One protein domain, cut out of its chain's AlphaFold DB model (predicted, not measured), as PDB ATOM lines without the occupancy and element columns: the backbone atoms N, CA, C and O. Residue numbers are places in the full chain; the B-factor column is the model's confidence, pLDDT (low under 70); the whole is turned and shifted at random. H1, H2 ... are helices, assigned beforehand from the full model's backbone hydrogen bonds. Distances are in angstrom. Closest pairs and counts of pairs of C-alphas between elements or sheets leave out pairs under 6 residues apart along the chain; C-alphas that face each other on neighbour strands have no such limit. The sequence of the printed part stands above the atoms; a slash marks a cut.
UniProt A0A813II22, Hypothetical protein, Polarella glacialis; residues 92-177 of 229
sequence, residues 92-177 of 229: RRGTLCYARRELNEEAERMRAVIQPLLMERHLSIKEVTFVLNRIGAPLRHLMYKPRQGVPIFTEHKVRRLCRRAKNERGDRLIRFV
ATOM      1  N   ARG A  92     -22.580  33.766  97.710       91.25
ATOM      2  CA  ARG A  92     -21.666  32.962  98.519       91.25
ATOM      3  C   ARG A  92     -21.317  33.707  99.803       91.25
ATOM      4  O   ARG A  92     -20.564  34.687  99.776       91.25
ATOM      5  N   ARG A  93     -21.831  33.206 100.930       92.50
ATOM      6  CA  ARG A  93     -21.471  33.669 102.279       92.50
ATOM      7  C   ARG A  93     -19.948  33.666 102.461       92.50
ATOM      8  O   ARG A  93     -19.258  32.782 101.970       92.50
ATOM      9  N   GLY A  94     -19.434  34.681 103.153       91.44
ATOM     10  CA  GLY A  94     -17.996  34.860 103.402       91.44
ATOM     11  C   GLY A  94     -17.250  35.668 102.334       91.44
ATOM     12  O   GLY A  94     -16.148  36.137 102.595       91.44
ATOM     13  N   THR A  95     -17.845  35.919 101.165       94.88
ATOM     14  CA  THR A  95     -17.231  36.804 100.162       94.88
ATOM     15  C   THR A  95     -17.475  38.290 100.470       94.88
ATOM     16  O   THR A  95     -18.482  38.671 101.073       94.88
ATOM     17  N   LEU A  96     -16.586  39.171  99.988       94.12
ATOM     18  CA  LEU A  96     -16.778  40.626 100.092       94.12
ATOM     19  C   LEU A  96     -18.032  41.108  99.346       94.12
ATOM     20  O   LEU A  96     -18.687  42.044  99.801       94.12
ATOM     21  N   CYS A  97     -18.383  40.479  98.218       95.94
ATOM     22  CA  CYS A  97     -19.587  40.819  97.455       95.94
ATOM     23  C   CYS A  97     -20.859  40.532  98.257       95.94
ATOM     24  O   CYS A  97     -21.763  41.366  98.276       95.94
ATOM     25  N   TYR A  98     -20.894  39.398  98.960       96.00
ATOM     26  CA  TYR A  98     -21.974  39.063  99.881       96.00
ATOM     27  C   TYR A  98     -22.069  40.091 101.017       96.00
ATOM     28  O   TYR A  98     -23.121  40.679 101.232       96.00
ATOM     29  N   ALA A  99     -20.949  40.420 101.673       93.56
ATOM     30  CA  ALA A  99     -20.943  41.423 102.746       93.56
ATOM     31  C   ALA A  99     -21.397  42.821 102.275       93.56
ATOM     32  O   ALA A  99     -22.046  43.552 103.020       93.56
ATOM     33  N   ARG A 100     -21.063  43.211 101.038       95.00
ATOM     34  CA  ARG A 100     -21.527  44.476 100.442       95.00
ATOM     35  C   ARG A 100     -23.029  44.463 100.166       95.00
ATOM     36  O   ARG A 100     -23.663  45.477 100.432       95.00
ATOM     37  N   ARG A 101     -23.568  43.348  99.656       96.06
ATOM     38  CA  ARG A 101     -25.010  43.151  99.449       96.06
ATOM     39  C   ARG A 101     -25.766  43.287 100.770       96.06
ATOM     40  O   ARG A 101     -26.640  44.135 100.859       96.06
ATOM     41  N   GLU A 102     -25.357  42.534 101.785       96.06
ATOM     42  CA  GLU A 102     -25.987  42.561 103.112       96.06
ATOM     43  C   GLU A 102     -25.965  43.967 103.726       96.06
ATOM     44  O   GLU A 102     -26.959  44.423 104.271       96.06
ATOM     45  N   LEU A 103     -24.859  44.714 103.587       95.50
ATOM     46  CA  LEU A 103     -24.796  46.104 104.058       95.50
ATOM     47  C   LEU A 103     -25.721  47.061 103.293       95.50
ATOM     48  O   LEU A 103     -26.106  48.084 103.857       95.50
ATOM     49  N   ASN A 104     -26.020  46.794 102.021       96.69
ATOM     50  CA  ASN A 104     -26.983  47.594 101.263       96.69
ATOM     51  C   ASN A 104     -28.413  47.284 101.731       96.69
ATOM     52  O   ASN A 104     -29.156  48.212 102.024       96.69
ATOM     53  N   GLU A 105     -28.746  46.004 101.907       96.62
ATOM     54  CA  GLU A 105     -30.054  45.557 102.412       96.62
ATOM     55  C   GLU A 105     -30.285  46.002 103.874       96.62
ATOM     56  O   GLU A 105     -31.381  46.418 104.244       96.62
ATOM     57  N   GLU A 106     -29.250  45.991 104.727       96.56
ATOM     58  CA  GLU A 106     -29.291  46.623 106.059       96.56
ATOM     59  C   GLU A 106     -29.576  48.133 105.960       96.56
ATOM     60  O   GLU A 106     -30.347  48.669 106.752       96.56
ATOM     61  N   ALA A 107     -28.951  48.836 105.010       97.25
ATOM     62  CA  ALA A 107     -29.134  50.277 104.845       97.25
ATOM     63  C   ALA A 107     -30.550  50.632 104.371       97.25
ATOM     64  O   ALA A 107     -31.098  51.635 104.820       97.25
ATOM     65  N   GLU A 108     -31.144  49.804 103.512       96.62
ATOM     66  CA  GLU A 108     -32.535  49.939 103.067       96.62
ATOM     67  C   GLU A 108     -33.517  49.710 104.220       96.62
ATOM     68  O   GLU A 108     -34.387  50.547 104.445       96.62
ATOM     69  N   ARG A 109     -33.325  48.655 105.024       97.19
ATOM     70  CA  ARG A 109     -34.158  48.391 106.214       97.19
ATOM     71  C   ARG A 109     -34.085  49.512 107.252       97.19
ATOM     72  O   ARG A 109     -35.097  49.915 107.811       97.19
ATOM     73  N   MET A 110     -32.888  50.041 107.496       96.81
ATOM     74  CA  MET A 110     -32.660  51.115 108.473       96.81
ATOM     75  C   MET A 110     -33.074  52.501 107.965       96.81
ATOM     76  O   MET A 110     -33.049  53.468 108.732       96.81
ATOM     77  N   ARG A 111     -33.437  52.627 106.684       96.50
ATOM     78  CA  ARG A 111     -33.743  53.909 106.044       96.50
ATOM     79  C   ARG A 111     -34.859  54.656 106.763       96.50
ATOM     80  O   ARG A 111     -34.668  55.828 107.063       96.50
ATOM     81  N   ALA A 112     -35.955  53.975 107.092       96.38
ATOM     82  CA  ALA A 112     -37.113  54.582 107.751       96.38
ATOM     83  C   ALA A 112     -36.751  55.269 109.081       96.38
ATOM     84  O   ALA A 112     -37.344  56.276 109.442       96.38
ATOM     85  N   VAL A 113     -35.736  54.759 109.785       97.25
ATOM     86  CA  VAL A 113     -35.287  55.301 111.076       97.25
ATOM     87  C   VAL A 113     -34.245  56.407 110.893       97.25
ATOM     88  O   VAL A 113     -34.261  57.404 111.608       97.25
ATOM     89  N   ILE A 114     -33.314  56.248 109.948       97.06
ATOM     90  CA  ILE A 114     -32.193  57.186 109.759       97.06
ATOM     91  C   ILE A 114     -32.620  58.437 108.977       97.06
ATOM     92  O   ILE A 114     -32.137  59.531 109.268       97.06
ATOM     93  N   GLN A 115     -33.498  58.283 107.986       96.00
ATOM     94  CA  GLN A 115     -33.946  59.364 107.107       96.00
ATOM     95  C   GLN A 115     -34.530  60.571 107.872       96.00
ATOM     96  O   GLN A 115     -34.014  61.670 107.650       96.00
ATOM     97  N   PRO A 116     -35.491  60.421 108.810       96.69
ATOM     98  CA  PRO A 116     -36.039  61.567 109.545       96.69
ATOM     99  C   PRO A 116     -34.981  62.267 110.413       96.69
ATOM    100  O   PRO A 116     -34.909  63.494 110.461       96.69
ATOM    101  N   LEU A 117     -34.061  61.510 111.024       95.44
ATOM    102  CA  LEU A 117     -32.987  62.072 111.854       95.44
ATOM    103  C   LEU A 117     -32.031  62.986 111.071       95.44
ATOM    104  O   LEU A 117     -31.452  63.909 111.644       95.44
ATOM    105  N   LEU A 118     -31.839  62.719 109.779       93.25
ATOM    106  CA  LEU A 118     -30.953  63.509 108.925       93.25
ATOM    107  C   LEU A 118     -31.685  64.640 108.202       93.25
ATOM    108  O   LEU A 118     -31.132  65.730 108.084       93.25
ATOM    109  N   MET A 119     -32.898  64.388 107.709       91.19
ATOM    110  CA  MET A 119     -33.629  65.357 106.890       91.19
ATOM    111  C   MET A 119     -34.391  66.386 107.720       91.19
ATOM    112  O   MET A 119     -34.378  67.552 107.355       91.19
ATOM    113  N   GLU A 120     -35.029  65.977 108.817       91.38
ATOM    114  CA  GLU A 120     -35.844  66.885 109.638       91.38
ATOM    115  C   GLU A 120     -34.999  67.563 110.716       91.38
ATOM    116  O   GLU A 120     -35.168  68.740 111.011       91.38
ATOM    117  N   ARG A 121     -34.074  66.807 111.322       86.69
ATOM    118  CA  ARG A 121     -33.296  67.266 112.486       86.69
ATOM    119  C   ARG A 121     -31.865  67.686 112.158       86.69
ATOM    120  O   ARG A 121     -31.176  68.189 113.041       86.69
ATOM    121  N   HIS A 122     -31.395  67.445 110.931       89.00
ATOM    122  CA  HIS A 122     -30.042  67.793 110.476       89.00
ATOM    123  C   HIS A 122     -28.931  67.392 111.464       89.00
ATOM    124  O   HIS A 122     -28.035  68.175 111.802       89.00
ATOM    125  N   LEU A 123     -29.001  66.153 111.959       90.25
ATOM    126  CA  LEU A 123     -28.041  65.638 112.929       90.25
ATOM    127  C   LEU A 123     -26.706  65.253 112.273       90.25
ATOM    128  O   LEU A 123     -26.627  64.785 111.131       90.25
ATOM    129  N   SER A 124     -25.633  65.409 113.037       92.56
ATOM    130  CA  SER A 124     -24.311  64.884 112.706       92.56
ATOM    131  C   SER A 124     -24.259  63.362 112.886       92.56
ATOM    132  O   SER A 124     -25.044  62.773 113.631       92.56
ATOM    133  N   ILE A 125     -23.282  62.689 112.263       94.44
ATOM    134  CA  ILE A 125     -23.117  61.225 112.409       94.44
ATOM    135  C   ILE A 125     -22.986  60.808 113.880       94.44
ATOM    136  O   ILE A 125     -23.506  59.757 114.245       94.44
ATOM    137  N   LYS A 126     -22.321  61.617 114.715       92.50
ATOM    138  CA  LYS A 126     -22.127  61.324 116.141       92.50
ATOM    139  C   LYS A 126     -23.450  61.355 116.906       92.50
ATOM    140  O   LYS A 126     -23.768  60.430 117.651       92.50
ATOM    141  N   GLU A 127     -24.270  62.367 116.657       92.75
ATOM    142  CA  GLU A 127     -25.598  62.471 117.267       92.75
ATOM    143  C   GLU A 127     -26.519  61.355 116.769       92.75
ATOM    144  O   GLU A 127     -27.181  60.701 117.571       92.75
ATOM    145  N   VAL A 128     -26.496  61.050 115.467       95.56
ATOM    146  CA  VAL A 128     -27.260  59.922 114.915       95.56
ATOM    147  C   VAL A 128     -26.829  58.609 115.566       95.56
ATOM    148  O   VAL A 128     -27.682  57.824 115.970       95.56
ATOM    149  N   THR A 129     -25.525  58.359 115.736       96.25
ATOM    150  CA  THR A 129     -25.067  57.153 116.448       96.25
ATOM    151  C   THR A 129     -25.543  57.101 117.887       96.25
ATOM    152  O   THR A 129     -25.893  56.023 118.365       96.25
ATOM    153  N   PHE A 130     -25.566  58.241 118.573       95.19
ATOM    154  CA  PHE A 130     -26.027  58.322 119.949       95.19
ATOM    155  C   PHE A 130     -27.519  57.972 120.046       95.19
ATOM    156  O   PHE A 130     -27.893  57.081 120.810       95.19
ATOM    157  N   VAL A 131     -28.353  58.579 119.196       96.06
ATOM    158  CA  VAL A 131     -29.798  58.301 119.123       96.06
ATOM    159  C   VAL A 131     -30.063  56.834 118.770       96.06
ATOM    160  O   VAL A 131     -30.840  56.166 119.452       96.06
ATOM    161  N   LEU A 132     -29.377  56.296 117.757       96.38
ATOM    162  CA  LEU A 132     -29.543  54.899 117.344       96.38
ATOM    163  C   LEU A 132     -29.102  53.910 118.423       96.38
ATOM    164  O   LEU A 132     -29.694  52.844 118.533       96.38
ATOM    165  N   ASN A 133     -28.081  54.230 119.221       95.94
ATOM    166  CA  ASN A 133     -27.676  53.378 120.339       95.94
ATOM    167  C   ASN A 133     -28.680  53.428 121.494       95.94
ATOM    168  O   ASN A 133     -28.919  52.393 122.115       95.94
ATOM    169  N   ARG A 134     -29.326  54.578 121.730       95.00
ATOM    170  CA  ARG A 134     -30.403  54.711 122.724       95.00
ATOM    171  C   ARG A 134     -31.637  53.882 122.352       95.00
ATOM    172  O   ARG A 134     -32.245  53.275 123.223       95.00
ATOM    173  N   ILE A 135     -31.950  53.791 121.057       94.94
ATOM    174  CA  ILE A 135     -33.040  52.965 120.501       94.94
ATOM    175  C   ILE A 135     -32.488  51.611 119.996       94.94
ATOM    176  O   ILE A 135     -33.118  50.890 119.234       94.94
ATOM    177  N   GLY A 136     -31.266  51.230 120.372       92.56
ATOM    178  CA  GLY A 136     -30.541  50.196 119.633       92.56
ATOM    179  C   GLY A 136     -31.082  48.781 119.826       92.56
ATOM    180  O   GLY A 136     -30.978  47.972 118.908       92.56
ATOM    181  N   ALA A 137     -31.660  48.477 120.992       93.00
ATOM    182  CA  ALA A 137     -32.202  47.156 121.309       93.00
ATOM    183  C   ALA A 137     -33.283  46.698 120.309       93.00
ATOM    184  O   ALA A 137     -33.083  45.641 119.699       93.00
ATOM    185  N   PRO A 138     -34.349  47.483 120.042       95.62
ATOM    186  CA  PRO A 138     -35.324  47.115 119.026       95.62
ATOM    187  C   PRO A 138     -34.713  47.094 117.627       95.62
ATOM    188  O   PRO A 138     -35.121  46.272 116.836       95.62
ATOM    189  N   LEU A 139     -33.689  47.886 117.301       95.69
ATOM    190  CA  LEU A 139     -33.131  47.932 115.937       95.69
ATOM    191  C   LEU A 139     -32.242  46.730 115.565       95.69
ATOM    192  O   LEU A 139     -31.840  46.597 114.407       95.69
ATOM    193  N   ARG A 140     -31.926  45.832 116.509       94.75
ATOM    194  CA  ARG A 140     -31.004  44.704 116.268       94.75
ATOM    195  C   ARG A 140     -31.480  43.740 115.185       94.75
ATOM    196  O   ARG A 140     -30.647  43.244 114.432       94.75
ATOM    197  N   HIS A 141     -32.785  43.491 115.088       94.94
ATOM    198  CA  HIS A 141     -33.349  42.560 114.102       94.94
ATOM    199  C   HIS A 141     -33.220  43.070 112.655       94.94
ATOM    200  O   HIS A 141     -33.203  42.281 111.713       94.94
ATOM    201  N   LEU A 142     -33.072  44.386 112.468       95.56
ATOM    202  CA  LEU A 142     -32.843  44.992 111.154       95.56
ATOM    203  C   LEU A 142     -31.400  44.801 110.663       95.56
ATOM    204  O   LEU A 142     -31.104  45.033 109.491       95.56
ATOM    205  N   MET A 143     -30.487  44.371 111.538       95.12
ATOM    206  CA  MET A 143     -29.082  44.144 111.214       95.12
ATOM    207  C   MET A 143     -28.852  42.670 110.860       95.12
ATOM    208  O   MET A 143     -29.299  41.773 111.563       95.12
ATOM    209  N   TYR A 144     -28.086  42.406 109.805       92.94
ATOM    210  CA  TYR A 144     -27.630  41.065 109.435       92.94
ATOM    211  C   TYR A 144     -26.661  40.490 110.478       92.94
ATOM    212  O   TYR A 144     -26.733  39.314 110.829       92.94
ATOM    213  N   LYS A 145     -25.743  41.320 110.989       90.88
ATOM    214  CA  LYS A 145     -24.794  40.941 112.053       90.88
ATOM    215  C   LYS A 145     -24.668  42.059 113.090       90.88
ATOM    216  O   LYS A 145     -23.752  42.888 112.980       90.88
ATOM    217  N   PRO A 146     -25.595  42.143 114.061       93.06
ATOM    218  CA  PRO A 146     -25.462  43.078 115.169       93.06
ATOM    219  C   PRO A 146     -24.262  42.697 116.041       93.06
ATOM    220  O   PRO A 146     -23.924  41.523 116.192       93.06
ATOM    221  N   ARG A 147     -23.599  43.704 116.613       90.12
ATOM    222  CA  ARG A 147     -22.584  43.466 117.642       90.12
ATOM    223  C   ARG A 147     -23.270  42.961 118.907       90.12
ATOM    224  O   ARG A 147     -24.339  43.448 119.268       90.12
ATOM    225  N   GLN A 148     -22.646  41.998 119.575       90.06
ATOM    226  CA  GLN A 148     -23.046  41.608 120.922       90.06
ATOM    227  C   GLN A 148     -22.540  42.685 121.897       90.06
ATOM    228  O   GLN A 148     -21.387  43.098 121.805       90.06
ATOM    229  N   GLY A 149     -23.416  43.183 122.775       89.50
ATOM    230  CA  GLY A 149     -23.108  44.260 123.728       89.50
ATOM    231  C   GLY A 149     -23.462  45.683 123.264       89.50
ATOM    232  O   GLY A 149     -24.250  45.884 122.334       89.50
ATOM    233  N   VAL A 150     -22.911  46.673 123.970       85.12
ATOM    234  CA  VAL A 150     -23.068  48.119 123.730       85.12
ATOM    235  C   VAL A 150     -21.679  48.700 123.422       85.12
ATOM    236  O   VAL A 150     -20.719  48.304 124.081       85.12
ATOM    237  N   PRO A 151     -21.527  49.618 122.445       91.00
ATOM    238  CA  PRO A 151     -22.545  50.164 121.545       91.00
ATOM    239  C   PRO A 151     -22.926  49.208 120.403       91.00
ATOM    240  O   PRO A 151     -22.080  48.532 119.811       91.00
ATOM    241  N   ILE A 152     -24.213  49.205 120.050       94.12
ATOM    242  CA  ILE A 152     -24.769  48.383 118.960       94.12
ATOM    243  C   ILE A 152     -24.329  48.950 117.603       94.12
ATOM    244  O   ILE A 152     -23.929  48.210 116.696       94.12
ATOM    245  N   PHE A 153     -24.342  50.277 117.485       96.31
ATOM    246  CA  PHE A 153     -23.923  51.036 116.318       96.31
ATOM    247  C   PHE A 153     -22.629  51.796 116.599       96.31
ATOM    248  O   PHE A 153     -22.504  52.519 117.583       96.31
ATOM    249  N   THR A 154     -21.672  51.675 115.683       95.75
ATOM    250  CA  THR A 154     -20.466  52.509 115.662       95.75
ATOM    251  C   THR A 154     -20.612  53.640 114.650       95.75
ATOM    252  O   THR A 154     -21.318  53.484 113.649       95.75
ATOM    253  N   GLU A 155     -19.874  54.737 114.841       95.25
ATOM    254  CA  GLU A 155     -19.785  55.841 113.865       95.25
ATOM    255  C   GLU A 155     -19.445  55.353 112.464       95.25
ATOM    256  O   GLU A 155     -20.064  55.754 111.477       95.25
ATOM    257  N   HIS A 156     -18.513  54.409 112.375       96.19
ATOM    258  CA  HIS A 156     -18.135  53.813 111.104       96.19
ATOM    259  C   HIS A 156     -19.286  53.055 110.442       96.19
ATOM    260  O   HIS A 156     -19.470  53.155 109.225       96.19
ATOM    261  N   LYS A 157     -20.076  52.301 111.222       95.88
ATOM    262  CA  LYS A 157     -21.228  51.566 110.688       95.88
ATOM    263  C   LYS A 157     -22.310  52.537 110.220       95.88
ATOM    264  O   LYS A 157     -22.751  52.414 109.082       95.88
ATOM    265  N   VAL A 158     -22.664  53.539 111.022       96.81
ATOM    266  CA  VAL A 158     -23.678  54.542 110.646       96.81
ATOM    267  C   VAL A 158     -23.250  55.322 109.405       96.81
ATOM    268  O   VAL A 158     -23.992  55.371 108.427       96.81
ATOM    269  N   ARG A 159     -22.001  55.803 109.348       96.94
ATOM    270  CA  ARG A 159     -21.448  56.452 108.146       96.94
ATOM    271  C   ARG A 159     -21.547  55.551 106.909       96.94
ATOM    272  O   ARG A 159     -21.836  56.024 105.810       96.94
ATOM    273  N   ARG A 160     -21.299  54.247 107.063       97.06
ATOM    274  CA  ARG A 160     -21.421  53.254 105.983       97.06
ATOM    275  C   ARG A 160     -22.863  53.028 105.534       97.06
ATOM    276  O   ARG A 160     -23.041  52.791 104.338       97.06
ATOM    277  N   LEU A 161     -23.832  53.085 106.445       96.75
ATOM    278  CA  LEU A 161     -25.258  53.000 106.124       96.75
ATOM    279  C   LEU A 161     -25.694  54.254 105.352       96.75
ATOM    280  O   LEU A 161     -26.190  54.124 104.237       96.75
ATOM    281  N   CYS A 162     -25.367  55.457 105.838       96.62
ATOM    282  CA  CYS A 162     -25.732  56.717 105.169       96.62
ATOM    283  C   CYS A 162     -25.106  56.875 103.770       96.62
ATOM    284  O   CYS A 162     -25.683  57.505 102.889       96.62
ATOM    285  N   ARG A 163     -23.920  56.300 103.527       97.00
ATOM    286  CA  ARG A 163     -23.286  56.297 102.190       97.00
ATOM    287  C   ARG A 163     -23.996  55.401 101.167       97.00
ATOM    288  O   ARG A 163     -23.730  55.551  99.969       97.00
ATOM    289  N   ARG A 164     -24.804  54.444 101.632       96.62
ATOM    290  CA  ARG A 164     -25.486  53.428 100.813       96.62
ATOM    291  C   ARG A 164     -26.965  53.724 100.647       96.62
ATOM    292  O   ARG A 164     -27.462  53.631  99.532       96.62
ATOM    293  N   ALA A 165     -27.631  54.085 101.737       96.50
ATOM    294  CA  ALA A 165     -29.043  54.414 101.735       96.50
ATOM    295  C   ALA A 165     -29.312  55.656 100.876       96.50
ATOM    296  O   ALA A 165     -28.568  56.645 100.911       96.50
ATOM    297  N   LYS A 166     -30.387  55.568 100.096       96.75
ATOM    298  CA  LYS A 166     -30.898  56.630  99.235       96.75
ATOM    299  C   LYS A 166     -32.264  57.082  99.736       96.75
ATOM    300  O   LYS A 166     -32.998  56.270 100.292       96.75
ATOM    301  N   ASN A 167     -32.587  58.341  99.493       95.56
ATOM    302  CA  ASN A 167     -33.891  58.935  99.751       95.56
ATOM    303  C   ASN A 167     -34.896  58.572  98.659       95.56
ATOM    304  O   ASN A 167     -34.556  57.936  97.662       95.56
ATOM    305  N   GLU A 168     -36.135  59.026  98.837       94.31
ATOM    306  CA  GLU A 168     -37.222  58.875  97.857       94.31
ATOM    307  C   GLU A 168     -36.863  59.561  96.541       94.31
ATOM    308  O   GLU A 168     -37.099  59.020  95.470       94.31
ATOM    309  N   ARG A 169     -36.150  60.688  96.636       93.00
ATOM    310  CA  ARG A 169     -35.595  61.438  95.502       93.00
ATOM    311  C   ARG A 169     -34.378  60.771  94.841       93.00
ATOM    312  O   ARG A 169     -33.821  61.307  93.896       93.00
ATOM    313  N   GLY A 170     -33.899  59.640  95.363       93.88
ATOM    314  CA  GLY A 170     -32.712  58.942  94.856       93.88
ATOM    315  C   GLY A 170     -31.362  59.480  95.355       93.88
ATOM    316  O   GLY A 170     -30.333  58.830  95.141       93.88
ATOM    317  N   ASP A 171     -31.344  60.602  96.078       95.38
ATOM    318  CA  ASP A 171     -30.131  61.160  96.682       95.38
ATOM    319  C   ASP A 171     -29.602  60.325  97.847       95.38
ATOM    320  O   ASP A 171     -30.357  59.767  98.638       95.38
ATOM    321  N   ARG A 172     -28.274  60.267  98.000       94.69
ATOM    322  CA  ARG A 172     -27.642  59.538  99.112       94.69
ATOM    323  C   ARG A 172     -27.771  60.302 100.424       94.69
ATOM    324  O   ARG A 172     -27.409  61.476 100.487       94.69
ATOM    325  N   LEU A 173     -28.116  59.590 101.497       94.75
ATOM    326  CA  LEU A 173     -28.303  60.177 102.830       94.75
ATOM    327  C   LEU A 173     -27.067  60.904 103.375       94.75
ATOM    328  O   LEU A 173     -27.195  61.897 104.079       94.75
ATOM    329  N   ILE A 174     -25.859  60.454 103.021       94.88
ATOM    330  CA  ILE A 174     -24.604  61.093 103.454       94.88
ATOM    331  C   ILE A 174     -24.492  62.571 103.044       94.88
ATOM    332  O   ILE A 174     -23.758  63.304 103.695       94.88
ATOM    333  N   ARG A 175     -25.199  63.010 101.992       91.62
ATOM    334  CA  ARG A 175     -25.198  64.414 101.545       91.62
ATOM    335  C   ARG A 175     -25.926  65.345 102.517       91.62
ATOM    336  O   ARG A 175     -25.577  66.511 102.593       91.62
ATOM    337  N   PHE A 176     -26.887  64.818 103.273       91.38
ATOM    338  CA  PHE A 176     -27.690  65.571 104.245       91.38
ATOM    339  C   PHE A 176     -27.090  65.544 105.656       91.38
ATOM    340  O   PHE A 176     -27.660  66.093 106.593       91.38
ATOM    341  N   VAL A 177     -25.954  64.865 105.835       90.75
ATOM    342  CA  VAL A 177     -25.281  64.775 107.128       90.75
ATOM    343  C   VAL A 177     -24.625  66.104 107.464       90.75
ATOM    344  O   VAL A 177     -23.802  66.607 106.698       90.75
TER     345      VAL A 177
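This is residues 92 to 177 of the 229 residues of the protein "Hypothetical protein" of Polarella glacialis (UniProt A0A813II22). Short helices cross around H5, near the middle: H1 and H3 pack on it, H2 and H6 pack together away from residues 92 to 98, which stick out, and H4 touches no helix but is near H1 and H3. The printed part has 86 residues, with six named helices, H1 to H6 in order, and no named strand: all helix. It is compact, with a radius of gyration of the C-alphas of 12.5 A and spans of 38 by 31 by 18 A.

H1, residues 96 to 109, touches H5, residues 155 to 162, with residues 103 to 107 alone, about perpendicular at 74 degrees; the closest C-alphas, of Ala 107 and Leu 161, are 4.9 A apart. H3, residues 125 to 134, touches H5 about perpendicular at 81 degrees, the closest C-alphas, of Thr 129 and Glu 155, 6.0 A apart. H2, residues 111 to 119, touches H6, residues 173 to 176; the closest C-alphas, of Leu 118 and Phe 176, are 6.1 A apart. H4, residues 136 to 142, is close to H1 but not clearly touching, C-alphas 109 and 142 being closest at 6.1 A. Every O i to N i+4 pair is within hydrogen-bond range in H1, H3 and H5, against 3 of 5 in H2 and 1 of 3 in H4, where 3 of 4 O i to N i+3 pairs are; H6 is too short for an i+4 pair.

H1 runs 20.0 A from C-alpha 96 at (-16.778, 40.626, 100.092), H3 14.2 A; H6 ends at C-alpha 176, (-27.690, 65.571, 104.245).

The farthest C-alphas, of Arg 92 and Arg 121, are 38.8 A apart. The printed part has no cut; the link from H4 to H5 is long, and no printed residue is under 70 in pLDDT.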